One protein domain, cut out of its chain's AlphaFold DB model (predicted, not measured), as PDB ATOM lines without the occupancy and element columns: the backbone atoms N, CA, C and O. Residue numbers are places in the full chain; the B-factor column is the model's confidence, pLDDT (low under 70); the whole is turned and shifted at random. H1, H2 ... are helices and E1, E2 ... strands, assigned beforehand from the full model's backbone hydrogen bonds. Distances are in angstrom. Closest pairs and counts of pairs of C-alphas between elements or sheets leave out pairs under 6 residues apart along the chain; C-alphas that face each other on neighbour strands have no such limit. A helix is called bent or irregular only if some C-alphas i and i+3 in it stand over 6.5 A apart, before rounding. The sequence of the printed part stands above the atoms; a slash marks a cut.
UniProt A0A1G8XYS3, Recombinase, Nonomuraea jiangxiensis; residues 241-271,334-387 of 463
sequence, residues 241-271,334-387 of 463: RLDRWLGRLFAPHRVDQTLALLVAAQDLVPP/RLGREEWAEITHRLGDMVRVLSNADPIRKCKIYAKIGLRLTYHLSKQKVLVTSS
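AT A GLANCE: This is residues 241 to 271 and 334 to 387 of the 463 residues of the protein "Recombinase" of Nonomuraea jiangxiensis (UniProt A0A1G8XYS3). One long helix, H3, makes the spine of this model, with H1 packed on its later half, through residues 348 to 355 of H3, and H2 crossing its earlier half steeply; H4 folds back near the last residues of H3, and a two-stranded hairpin, E1 and E2, follows it, apart from H1, H2 and H3. The assembly is loosely knit, with an open gap between H2 and the hairpin. The printed part has 85 residues, with four named helices and two named strands in the order H1, H2, H3, H4, E1, E2, and the class is mostly helix. The one sheet has the order E1 - E2 and is antiparallel. The whole is only just compact, close to loose, with a radius of gyration of the C-alphas of 14.2 A and spans of 38 by 30 by 22 A.

HOW THE PARTS SIT: H1, residues 241 to 249, is joined by a tight link to H2, residues 252 to 268. The two only just touch, and only at the corner by their link, with 3 pairs of C-alphas within 8 A; H2 does so with residues 254 to 258 alone. Their closest C-alphas, those of Leu 249 and Thr 258, are 6.5 A apart, and their lines are about perpendicular at 87 degrees. H2 is irregular, with C-alphas 253 and 256 7.3 A apart. H3, residues 337 to 356, touches H2 at a steep tilt of 56 degrees, opposite ways; the closest C-alphas, those of Leu 259 and Ala 341, are 6.7 A apart. With residues 348 to 355 alone H3 touches H1, at a shallow tilt of 31 degrees, opposite ways; the closest C-alphas are those of Gly 247 and Val 351, 5.8 A apart. After a tight link comes H4, residues 359 to 369, close to H3 but not clearly touching it: the closest C-alphas, those of Leu 354 and Lys 362, are 6.4 A apart, at a shallow tilt of 20 degrees, opposite ways. H4 is apart from H1 and H2. E1, residues 371 to 376, and E2, residues 381 to 386, form a hairpin, antiparallel with 156 degrees between their directions. N 374 and O 383 are 2.8 A apart and N 385 and O 372 are 2.9 A apart, both within hydrogen-bond range. The closest C-alphas of H4 and E2, those of Ile 369 and Ser 386, are 7.3 A apart. Both strands are apart from H1, H2 and H3. In H1 and H4 every O i to N i+4 pair is within hydrogen-bond range; in H2 it is 10 of 13 and in H3 14 of 16.

IN THESE COORDINATES: H1 begins at C-alpha 241, at (345.010, 359.711, 298.990), and measures 12.3 A from first to last C-alpha. H2 measures 24.6 A, and H3, the longest helix, 29.7 A from C-alpha 337 at (357.017, 341.143, 317.563). H4 measures 15.4 A. E1 measures 16.1 A and E2 16.4 A, ending at C-alpha 386, at (339.315, 349.147, 310.311).

THE WHOLE: The two C-alphas farthest apart, those of Glu 338 and Ser 378, are 42.1 A apart. Residues 272 to 333 are not printed, and C-alphas 271 and 334 are 10.5 A apart across this cut, which lies in the link from H2 to H3. Of the links that are printed whole, H1 to H2, H3 to H4, H4 to E1 and E1 to E2 are tight and no link is long. The mean pLDDT of the printed part is 73.9, and 26 residues are under 70, among them residues 264 to 271, 334 to 337 and 347 to 353.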
ATOM      1  N   ARG A 241     344.594 359.304 297.640       87.75
ATOM      2  CA  ARG A 241     345.010 359.711 298.990       87.75
ATOM      3  C   ARG A 241     345.036 358.521 299.939       87.75
ATOM      4  O   ARG A 241     345.957 358.439 300.748       87.75
ATOM      5  N   LEU A 242     344.056 357.627 299.817       86.44
ATOM      6  CA  LEU A 242     343.997 356.368 300.548       86.44
ATOM      7  C   LEU A 242     345.201 355.489 300.196       86.44
ATOM      8  O   LEU A 242     345.911 355.069 301.101       86.44
ATOM      9  N   ASP A 243     345.499 355.320 298.905       84.50
ATOM     10  CA  ASP A 243     346.656 354.559 298.415       84.50
ATOM     11  C   ASP A 243     347.969 355.123 298.954       84.50
ATOM     12  O   ASP A 243     348.778 354.398 299.525       84.50
ATOM     13  N   ARG A 244     348.161 356.445 298.863       83.75
ATOM     14  CA  ARG A 244     349.361 357.101 299.404       83.75
ATOM     15  C   ARG A 244     349.460 356.989 300.925       83.75
ATOM     16  O   ARG A 244     350.560 357.012 301.474       83.75
ATOM     17  N   TRP A 245     348.337 356.985 301.634       83.62
ATOM     18  CA  TRP A 245     348.328 356.832 303.087       83.62
ATOM     19  C   TRP A 245     348.679 355.399 303.488       83.62
ATOM     20  O   TRP A 245     349.618 355.226 304.261       83.62
ATOM     21  N   LEU A 246     348.032 354.398 302.883       78.94
ATOM     22  CA  LEU A 246     348.377 352.988 303.068       78.94
ATOM     23  C   LEU A 246     349.851 352.743 302.713       78.94
ATOM     24  O   LEU A 246     350.592 352.196 303.519       78.94
ATOM     25  N   GLY A 247     350.323 353.245 301.568       77.62
ATOM     26  CA  GLY A 247     351.721 353.108 301.147       77.62
ATOM     27  C   GLY A 247     352.731 353.728 302.113       77.62
ATOM     28  O   GLY A 247     353.828 353.202 302.266       77.62
ATOM     29  N   ARG A 248     352.370 354.817 302.804       77.50
ATOM     30  CA  ARG A 248     353.224 355.417 303.842       77.50
ATOM     31  C   ARG A 248     353.220 354.625 305.144       77.50
ATOM     32  O   ARG A 248     354.255 354.594 305.799       77.50
ATOM     33  N   LEU A 249     352.096 354.017 305.522       72.69
ATOM     34  CA  LEU A 249     352.013 353.192 306.733       72.69
ATOM     35  C   LEU A 249     352.919 351.961 306.650       72.69
ATOM     36  O   LEU A 249     353.523 351.585 307.646       72.69
ATOM     37  N   PHE A 250     353.060 351.376 305.462       71.56
ATOM     38  CA  PHE A 250     353.884 350.184 305.248       71.56
ATOM     39  C   PHE A 250     355.182 350.468 304.471       71.56
ATOM     40  O   PHE A 250     355.752 349.572 303.849       71.56
ATOM     41  N   ALA A 251     355.660 351.716 304.459       71.25
ATOM     42  CA  ALA A 251     356.944 352.044 303.837       71.25
ATOM     43  C   ALA A 251     358.099 351.434 304.656       71.25
ATOM     44  O   ALA A 251     358.041 351.540 305.877       71.25
ATOM     45  N   PRO A 252     359.173 350.889 304.044       68.94
ATOM     46  CA  PRO A 252     360.224 350.152 304.765       68.94
ATOM     47  C   PRO A 252     360.801 350.894 305.969       68.94
ATOM     48  O   PRO A 252     360.938 350.328 307.040       68.94
ATOM     49  N   HIS A 253     361.041 352.197 305.814       72.69
ATOM     50  CA  HIS A 253     361.588 353.065 306.860       72.69
ATOM     51  C   HIS A 253     360.593 353.408 307.988       72.69
ATOM     52  O   HIS A 253     360.953 354.100 308.933       72.69
ATOM     53  N   ARG A 254     359.324 352.995 307.875       70.25
ATOM     54  CA  ARG A 254     358.261 353.188 308.878       70.25
ATOM     55  C   ARG A 254     357.667 351.879 309.374       70.25
ATOM     56  O   ARG A 254     356.851 351.930 310.287       70.25
ATOM     57  N   VAL A 255     358.059 350.732 308.813       70.06
ATOM     58  CA  VAL A 255     357.538 349.418 309.217       70.06
ATOM     59  C   VAL A 255     357.757 349.201 310.712       70.06
ATOM     60  O   VAL A 255     356.799 348.861 311.392       70.06
ATOM     61  N   ASP A 256     358.939 349.528 311.244       68.62
ATOM     62  CA  ASP A 256     359.235 349.421 312.682       68.62
ATOM     63  C   ASP A 256     358.365 350.333 313.554       68.62
ATOM     64  O   ASP A 256     357.927 349.945 314.639       68.62
ATOM     65  N   GLN A 257     358.064 351.542 313.072       74.75
ATOM     66  CA  GLN A 257     357.175 352.475 313.765       74.75
ATOM     67  C   GLN A 257     355.722 351.977 313.741       74.75
ATOM     68  O   GLN A 257     355.026 352.050 314.749       74.75
ATOM     69  N   THR A 258     355.265 351.447 312.606       72.62
ATOM     70  CA  THR A 258     353.929 350.856 312.455       72.62
ATOM     71  C   THR A 258     353.789 349.590 313.297       72.62
ATOM     72  O   THR A 258     352.769 349.412 313.953       72.62
ATOM     73  N   LEU A 259     354.831 348.761 313.360       71.62
ATOM     74  CA  LEU A 259     354.955 347.625 314.271       71.62
ATOM     75  C   LEU A 259     354.808 348.051 315.726       71.62
ATOM     76  O   LEU A 259     353.979 347.497 316.438       71.62
ATOM     77  N   ALA A 260     355.561 349.066 316.156       73.00
ATOM     78  CA  ALA A 260     355.468 349.589 317.514       73.00
ATOM     79  C   ALA A 260     354.056 350.106 317.833       73.00
ATOM     80  O   ALA A 260     353.547 349.849 318.919       73.00
ATOM     81  N   LEU A 261     353.389 350.767 316.878       72.75
ATOM     82  CA  LEU A 261     351.998 351.204 317.025       72.75
ATOM     83  C   LEU A 261     351.007 350.032 317.081       72.75
ATOM     84  O   LEU A 261     350.055 350.106 317.846       72.75
ATOM     85  N   LEU A 262     351.204 348.965 316.302       69.50
ATOM     86  CA  LEU A 262     350.348 347.769 316.313       69.50
ATOM     87  C   LEU A 262     350.528 346.935 317.588       69.50
ATOM     88  O   LEU A 262     349.557 346.383 318.104       69.50
ATOM     89  N   VAL A 263     351.754 346.866 318.110       70.19
ATOM     90  CA  VAL A 263     352.053 346.258 319.413       70.19
ATOM     91  C   VAL A 263     351.433 347.099 320.528       70.19
ATOM     92  O   VAL A 263     350.645 346.574 321.301       70.19
ATOM     93  N   ALA A 264     351.651 348.418 320.544       69.25
ATOM     94  CA  ALA A 264     351.038 349.306 321.535       69.25
ATOM     95  C   ALA A 264     349.500 349.351 321.440       69.25
ATOM     96  O   ALA A 264     348.813 349.536 322.440       69.25
ATOM     97  N   ALA A 265     348.925 349.164 320.247       64.12
ATOM     98  CA  ALA A 265     347.478 349.087 320.064       64.12
ATOM     99  C   ALA A 265     346.866 347.793 320.623       64.12
ATOM    100  O   ALA A 265     345.690 347.814 320.985       64.12
ATOM    101  N   GLN A 266     347.631 346.698 320.741       59.16
ATOM    102  CA  GLN A 266     347.174 345.510 321.479       59.16
ATOM    103  C   GLN A 266     347.005 345.800 322.971       59.16
ATOM    104  O   GLN A 266     346.141 345.198 323.596       59.16
ATOM    105  N   ASP A 267     347.769 346.748 323.516       54.53
ATOM    106  CA  ASP A 267     347.644 347.178 324.912       54.53
ATOM    107  C   ASP A 267     346.527 348.227 325.113       54.53
ATOM    108  O   ASP A 267     346.061 348.431 326.232       54.53
ATOM    109  N   LEU A 268     346.062 348.883 324.037       54.41
ATOM    110  CA  LEU A 268     344.972 349.876 324.061       54.41
ATOM    111  C   LEU A 268     343.570 349.278 323.892       54.41
ATOM    112  O   LEU A 268     342.582 349.978 324.133       54.41
ATOM    113  N   VAL A 269     343.464 348.022 323.454       48.78
ATOM    114  CA  VAL A 269     342.217 347.254 323.495       48.78
ATOM    115  C   VAL A 269     342.309 346.339 324.710       48.78
ATOM    116  O   VAL A 269     343.004 345.327 324.633       48.78
ATOM    117  N   PRO A 270     341.642 346.657 325.835       53.38
ATOM    118  CA  PRO A 270     341.583 345.730 326.953       53.38
ATOM    119  C   PRO A 270     341.091 344.372 326.426       53.38
ATOM    120  O   PRO A 270     340.078 344.351 325.723       53.38
ATOM    121  N   PRO A 271     341.750 343.242 326.742       52.47
ATOM    122  CA  PRO A 271     341.242 341.899 326.431       52.47
ATOM    123  C   PRO A 271     339.800 341.699 326.926       52.47
ATOM    124  O   PRO A 271     339.008 340.963 326.337       52.47
ATOM    125  N   ARG A 334     349.187 336.581 322.372       56.34
ATOM    126  CA  ARG A 334     349.816 337.817 321.908       56.34
ATOM    127  C   ARG A 334     350.796 337.418 320.827       56.34
ATOM    128  O   ARG A 334     351.792 336.763 321.120       56.34
ATOM    129  N   LEU A 335     350.494 337.806 319.595       62.22
ATOM    130  CA  LEU A 335     351.413 337.601 318.487       62.22
ATOM    131  C   LEU A 335     352.741 338.289 318.826       62.22
ATOM    132  O   LEU A 335     352.762 339.460 319.227       62.22
ATOM    133  N   GLY A 336     353.840 337.554 318.682       67.69
ATOM    134  CA  GLY A 336     355.179 338.064 318.961       67.69
ATOM    135  C   GLY A 336     355.544 339.216 318.023       67.69
ATOM    136  O   GLY A 336     354.986 339.367 316.933       67.69
ATOM    137  N   ARG A 337     356.518 340.045 318.415       68.69
ATOM    138  CA  ARG A 337     357.017 341.143 317.563       68.69
ATOM    139  C   ARG A 337     357.471 340.642 316.184       68.69
ATOM    140  O   ARG A 337     357.277 341.342 315.195       68.69
ATOM    141  N   GLU A 338     358.039 339.440 316.125       70.50
ATOM    142  CA  GLU A 338     358.502 338.789 314.894       70.50
ATOM    143  C   GLU A 338     357.341 338.360 313.986       70.50
ATOM    144  O   GLU A 338     357.357 338.657 312.794       70.50
ATOM    145  N   GLU A 339     356.276 337.778 314.547       72.44
ATOM    146  CA  GLU A 339     355.064 337.426 313.792       72.44
ATOM    147  C   GLU A 339     354.373 338.676 313.229       72.44
ATOM    148  O   GLU A 339     353.951 338.707 312.068       72.44
ATOM    149  N   TRP A 340     354.315 339.761 314.009       71.69
ATOM    150  CA  TRP A 340     353.839 341.047 313.500       71.69
ATOM    151  C   TRP A 340     354.737 341.609 312.406       71.69
ATOM    152  O   TRP A 340     354.228 342.267 311.493       71.69
ATOM    153  N   ALA A 341     356.050 341.391 312.489       71.38
ATOM    154  CA  ALA A 341     356.983 341.909 311.501       71.38
ATOM    155  C   ALA A 341     356.781 341.201 310.164       71.38
ATOM    156  O   ALA A 341     356.677 341.864 309.131       71.38
ATOM    157  N   GLU A 342     356.587 339.884 310.197       74.31
ATOM    158  CA  GLU A 342     356.262 339.101 309.013       74.31
ATOM    159  C   GLU A 342     354.918 339.522 308.393       74.31
ATOM    160  O   GLU A 342     354.838 339.770 307.185       74.31
ATOM    161  N   ILE A 343     353.866 339.694 309.204       70.06
ATOM    162  CA  ILE A 343     352.557 340.169 308.726       70.06
ATOM    163  C   ILE A 343     352.671 341.575 308.121       70.06
ATOM    164  O   ILE A 343     352.125 341.837 307.047       70.06
ATOM    165  N   THR A 344     353.390 342.486 308.781       69.06
ATOM    166  CA  THR A 344     353.543 343.880 308.336       69.06
ATOM    167  C   THR A 344     354.360 343.965 307.048       69.06
ATOM    168  O   THR A 344     354.006 344.743 306.162       69.06
ATOM    169  N   HIS A 345     355.393 343.130 306.892       70.94
ATOM    170  CA  HIS A 345     356.174 343.042 305.659       70.94
ATOM    171  C   HIS A 345     355.333 342.496 304.498       70.94
ATOM    172  O   HIS A 345     355.258 343.129 303.443       70.94
ATOM    173  N   ARG A 346     354.612 341.382 304.705       70.38
ATOM    174  CA  ARG A 346     353.701 340.810 303.694       70.38
ATOM    175  C   ARG A 346     352.621 341.815 303.271       70.38
ATOM    176  O   ARG A 346     352.341 341.966 302.081       70.38
ATOM    177  N   LEU A 347     352.036 342.541 304.228       67.50
ATOM    178  CA  LEU A 347     351.073 343.612 303.950       67.50
ATOM    179  C   LEU A 347     351.715 344.790 303.207       67.50
ATOM    180  O   LEU A 347     351.085 345.345 302.307       67.50
ATOM    181  N   GLY A 348     352.956 345.156 303.528       67.44
ATOM    182  CA  GLY A 348     353.684 346.217 302.834       67.44
ATOM    183  C   GLY A 348     353.949 345.914 301.367       67.44
ATOM    184  O   GLY A 348     353.728 346.779 300.513       67.44
ATOM    185  N   ASP A 349     354.303 344.673 301.046       68.56
ATOM    186  CA  ASP A 349     354.468 344.237 299.660       68.56
ATOM    187  C   ASP A 349     353.129 344.238 298.908       68.56
ATOM    188  O   ASP A 349     353.037 344.763 297.794       68.56
ATOM    189  N   MET A 350     352.042 343.789 299.548       65.88
ATOM    190  CA  MET A 350     350.692 343.896 298.981       65.88
ATOM    191  C   MET A 350     350.260 345.353 298.742       65.88
ATOM    192  O   MET A 350     349.636 345.658 297.723       65.88
ATOM    193  N   VAL A 351     350.591 346.271 299.652       66.81
ATOM    194  CA  VAL A 351     350.243 347.699 299.553       66.81
ATOM    195  C   VAL A 351     351.073 348.434 298.491       66.81
ATOM    196  O   VAL A 351     350.591 349.374 297.852       66.81
ATOM    197  N   ARG A 352     352.294 347.979 298.218       67.75
ATOM    198  CA  ARG A 352     353.085 348.464 297.077       67.75
ATOM    199  C   ARG A 352     352.461 348.056 295.748       67.75
ATOM    200  O   ARG A 352     352.311 348.898 294.863       67.75
ATOM    201  N   VAL A 353     352.009 346.805 295.642       68.12
ATOM    202  CA  VAL A 353     351.282 346.296 294.466       68.12
ATOM    203  C   VAL A 353     349.929 347.000 294.296       68.12
ATOM    204  O   VAL A 353     349.501 347.257 293.171       68.12
ATOM    205  N   LEU A 354     349.278 347.383 295.401       71.06
ATOM    206  CA  LEU A 354     347.989 348.073 295.400       71.06
ATOM    207  C   LEU A 354     347.986 349.352 294.568       71.06
ATOM    208  O   LEU A 354     347.043 349.545 293.812       71.06
ATOM    209  N   SER A 355     349.009 350.207 294.660       67.88
ATOM    210  CA  SER A 355     348.991 351.532 294.009       67.88
ATOM    211  C   SER A 355     348.752 351.446 292.491       67.88
ATOM    212  O   SER A 355     348.013 352.270 291.943       67.88
ATOM    213  N   ASN A 356     349.277 350.392 291.854       69.94
ATOM    214  CA  ASN A 356     349.188 350.132 290.412       69.94
ATOM    215  C   ASN A 356     348.180 349.027 290.038       69.94
ATOM    216  O   ASN A 356     348.059 348.682 288.865       69.94
ATOM    217  N   ALA A 357     347.469 348.448 291.009       77.88
ATOM    218  CA  ALA A 357     346.503 347.386 290.752       77.88
ATOM    219  C   ALA A 357     345.271 347.907 289.993       77.88
ATOM    220  O   ALA A 357     344.832 349.044 290.193       77.88
ATOM    221  N   ASP A 358     344.672 347.048 289.161       80.88
ATOM    222  CA  ASP A 358     343.423 347.382 288.483       80.88
ATOM    223  C   ASP A 358     342.282 347.644 289.495       80.88
ATOM    224  O   ASP A 358     342.286 347.109 290.615       80.88
ATOM    225  N   PRO A 359     341.269 348.449 289.122       82.19
ATOM    226  CA  PRO A 359     340.187 348.831 290.028       82.19
ATOM    227  C   PRO A 359     339.401 347.663 290.652       82.19
ATOM    228  O   PRO A 359     338.888 347.794 291.767       82.19
ATOM    229  N   ILE A 360     339.295 346.514 289.969       80.88
ATOM    230  CA  ILE A 360     338.583 345.333 290.487       80.88
ATOM    231  C   ILE A 360     339.401 344.695 291.610       80.88
ATOM    232  O   ILE A 360     338.851 344.355 292.662       80.88
ATOM    233  N   ARG A 361     340.717 344.555 291.415       79.94
ATOM    234  CA  ARG A 361     341.631 344.048 292.448       79.94
ATOM    235  C   ARG A 361     341.685 344.977 293.657       79.94
ATOM    236  O   ARG A 361     341.561 344.481 294.776       79.94
ATOM    237  N   LYS A 362     341.756 346.299 293.455       83.69
ATOM    238  CA  LYS A 362     341.704 347.287 294.553       83.69
ATOM    239  C   LYS A 362     340.464 347.114 295.426       83.69
ATOM    240  O   LYS A 362     340.585 347.015 296.645       83.69
ATOM    241  N   CYS A 363     339.289 346.959 294.812       83.00
ATOM    242  CA  CYS A 363     338.044 346.715 295.545       83.00
ATOM    243  C   CYS A 363     338.110 345.471 296.440       83.00
ATOM    244  O   CYS A 363     337.694 345.526 297.598       83.00
ATOM    245  N   LYS A 364     338.639 344.354 295.923       79.12
ATOM    246  CA  LYS A 364     338.780 343.112 296.699       79.12
ATOM    247  C   LYS A 364     339.746 343.283 297.866       79.12
ATOM    248  O   LYS A 364     339.478 342.784 298.955       79.12
ATOM    249  N   ILE A 365     340.857 343.980 297.646       78.62
ATOM    250  CA  ILE A 365     341.878 344.172 298.674       78.62
ATOM    251  C   ILE A 365     341.365 345.091 299.786       78.62
ATOM    252  O   ILE A 365     341.448 344.712 300.949       78.62
ATOM    253  N   TYR A 366     340.761 346.241 299.468       83.75
ATOM    254  CA  TYR A 366     340.198 347.118 300.502       83.75
ATOM    255  C   TYR A 366     339.100 346.433 301.325       83.75
ATOM    256  O   TYR A 366     339.011 346.662 302.530       83.75
ATOM    257  N   ALA A 367     338.293 345.571 300.694       78.25
ATOM    258  CA  ALA A 367     337.309 344.758 301.401       78.25
ATOM    259  C   ALA A 367     337.981 343.767 302.365       78.25
ATOM    260  O   ALA A 367     337.604 343.716 303.530       78.25
ATOM    261  N   LYS A 368     339.030 343.056 301.924       73.69
ATOM    262  CA  LYS A 368     339.802 342.134 302.780       73.69
ATOM    263  C   LYS A 368     340.525 342.826 303.937       73.69
ATOM    264  O   LYS A 368     340.663 342.227 304.994       73.69
ATOM    265  N   ILE A 369     340.976 344.069 303.753       75.50
ATOM    266  CA  ILE A 369     341.587 344.872 304.828       75.50
ATOM    267  C   ILE A 369     340.542 345.252 305.900       75.50
ATOM    268  O   ILE A 369     340.911 345.610 307.016       75.50
ATOM    269  N   GLY A 370     339.241 345.157 305.598       73.44
ATOM    270  CA  GLY A 370     338.177 345.490 306.545       73.44
ATOM    271  C   GLY A 370     337.944 346.996 306.686       73.44
ATOM    272  O   GLY A 370     337.489 347.459 307.730       73.44
ATOM    273  N   LEU A 371     338.281 347.783 305.656       83.94
ATOM    274  CA  LEU A 371     338.178 349.241 305.721       83.94
ATOM    275  C   LEU A 371     336.718 349.707 305.786       83.94
ATOM    276  O   LEU A 371     335.886 349.332 304.959       83.94
ATOM    277  N   ARG A 372     336.441 350.627 306.707       86.94
ATOM    278  CA  ARG A 372     335.222 351.431 306.758       86.94
ATOM    279  C   ARG A 372     335.592 352.897 306.571       86.94
ATOM    280  O   ARG A 372     336.408 353.448 307.302       86.94
ATOM    281  N   LEU A 373     334.996 353.533 305.570       89.38
ATOM    282  CA  LEU A 373     335.226 354.933 305.239       89.38
ATOM    283  C   LEU A 373     333.961 355.736 305.544       89.38
ATOM    284  O   LEU A 373     332.935 355.522 304.910       89.38
ATOM    285  N   THR A 374     334.034 356.691 306.465       88.81
ATOM    286  CA  THR A 374     332.907 357.557 306.837       88.81
ATOM    287  C   THR A 374     333.144 358.971 306.322       88.81
ATOM    288  O   THR A 374     334.104 359.638 306.706       88.81
ATOM    289  N   TYR A 375     332.275 359.448 305.431       90.06
ATOM    290  CA  TYR A 375     332.403 360.770 304.826       90.06
ATOM    291  C   TYR A 375     331.633 361.842 305.601       90.06
ATOM    292  O   TYR A 375     330.403 361.867 305.595       90.06
ATOM    293  N   HIS A 376     332.354 362.781 306.214       86.12
ATOM    294  CA  HIS A 376     331.776 363.939 306.891       86.12
ATOM    295  C   HIS A 376     331.768 365.153 305.958       86.12
ATOM    296  O   HIS A 376     332.801 365.797 305.752       86.12
ATOM    297  N   LEU A 377     330.586 365.489 305.425       82.56
ATOM    298  CA  LEU A 377     330.400 366.595 304.479       82.56
ATOM    299  C   LEU A 377     330.853 367.945 305.054       82.56
ATOM    300  O   LEU A 377     331.587 368.669 304.387       82.56
ATOM    301  N   SER A 378     330.479 368.252 306.301       79.38
ATOM    302  CA  SER A 378     330.784 369.533 306.964       79.38
ATOM    303  C   SER A 378     332.280 369.818 307.073       79.38
ATOM    304  O   SER A 378     332.710 370.959 306.954       79.38
ATOM    305  N   LYS A 379     333.087 368.769 307.265       82.56
ATOM    306  CA  LYS A 379     334.546 368.870 307.387       82.56
ATOM    307  C   LYS A 379     335.269 368.569 306.072       82.56
ATOM    308  O   LYS A 379     336.487 368.694 306.029       82.56
ATOM    309  N   GLN A 380     334.548 368.116 305.040       83.00
ATOM    310  CA  GLN A 380     335.099 367.532 303.811       83.00
ATOM    311  C   GLN A 380     336.193 366.484 304.084       83.00
ATOM    312  O   GLN A 380     337.203 366.404 303.383       83.00
ATOM    313  N   LYS A 381     335.992 365.673 305.127       87.31
ATOM    314  CA  LYS A 381     336.943 364.649 305.574       87.31
ATOM    315  C   LYS A 381     336.333 363.266 305.427       87.31
ATOM    316  O   LYS A 381     335.145 363.073 305.674       87.31
ATOM    317  N   VAL A 382     337.172 362.311 305.050       88.50
ATOM    318  CA  VAL A 382     336.852 360.886 305.110       88.50
ATOM    319  C   VAL A 382     337.615 360.316 306.293       88.50
ATOM    320  O   VAL A 382     338.843 360.372 306.314       88.50
ATOM    321  N   LEU A 383     336.885 359.831 307.289       85.44
ATOM    322  CA  LEU A 383     337.445 359.063 308.390       85.44
ATOM    323  C   LEU A 383     337.602 357.617 307.922       85.44
ATOM    324  O   LEU A 383     336.657 357.053 307.380       85.44
ATOM    325  N   VAL A 384     338.784 357.037 308.108       85.56
ATOM    326  CA  VAL A 384     339.064 355.642 307.755       85.56
ATOM    327  C   VAL A 384     339.263 354.868 309.047       85.56
ATOM    328  O   VAL A 384     340.141 355.208 309.836       85.56
ATOM    329  N   THR A 385     338.448 353.845 309.259       78.00
ATOM    330  CA  THR A 385     338.578 352.895 310.364       78.00
ATOM    331  C   THR A 385     338.737 351.484 309.807       78.00
ATOM    332  O   THR A 385     338.388 351.213 308.656       78.00
ATOM    333  N   SER A 386     339.304 350.581 310.603       71.56
ATOM    334  CA  SER A 386     339.315 349.147 310.311       71.56
ATOM    335  C   SER A 386     338.369 348.466 311.291       71.56
ATOM    336  O   SER A 386     338.498 348.658 312.498       71.56
ATOM    337  N   SER A 387     337.395 347.718 310.779       54.62
ATOM    338  CA  SER A 387     336.515 346.877 311.591       54.62
ATOM    339  C   SER A 387     336.633 345.443 311.090       54.62
ATOM    340  O   SER A 387     336.287 345.167 309.941       54.62
TER     341      SER A 387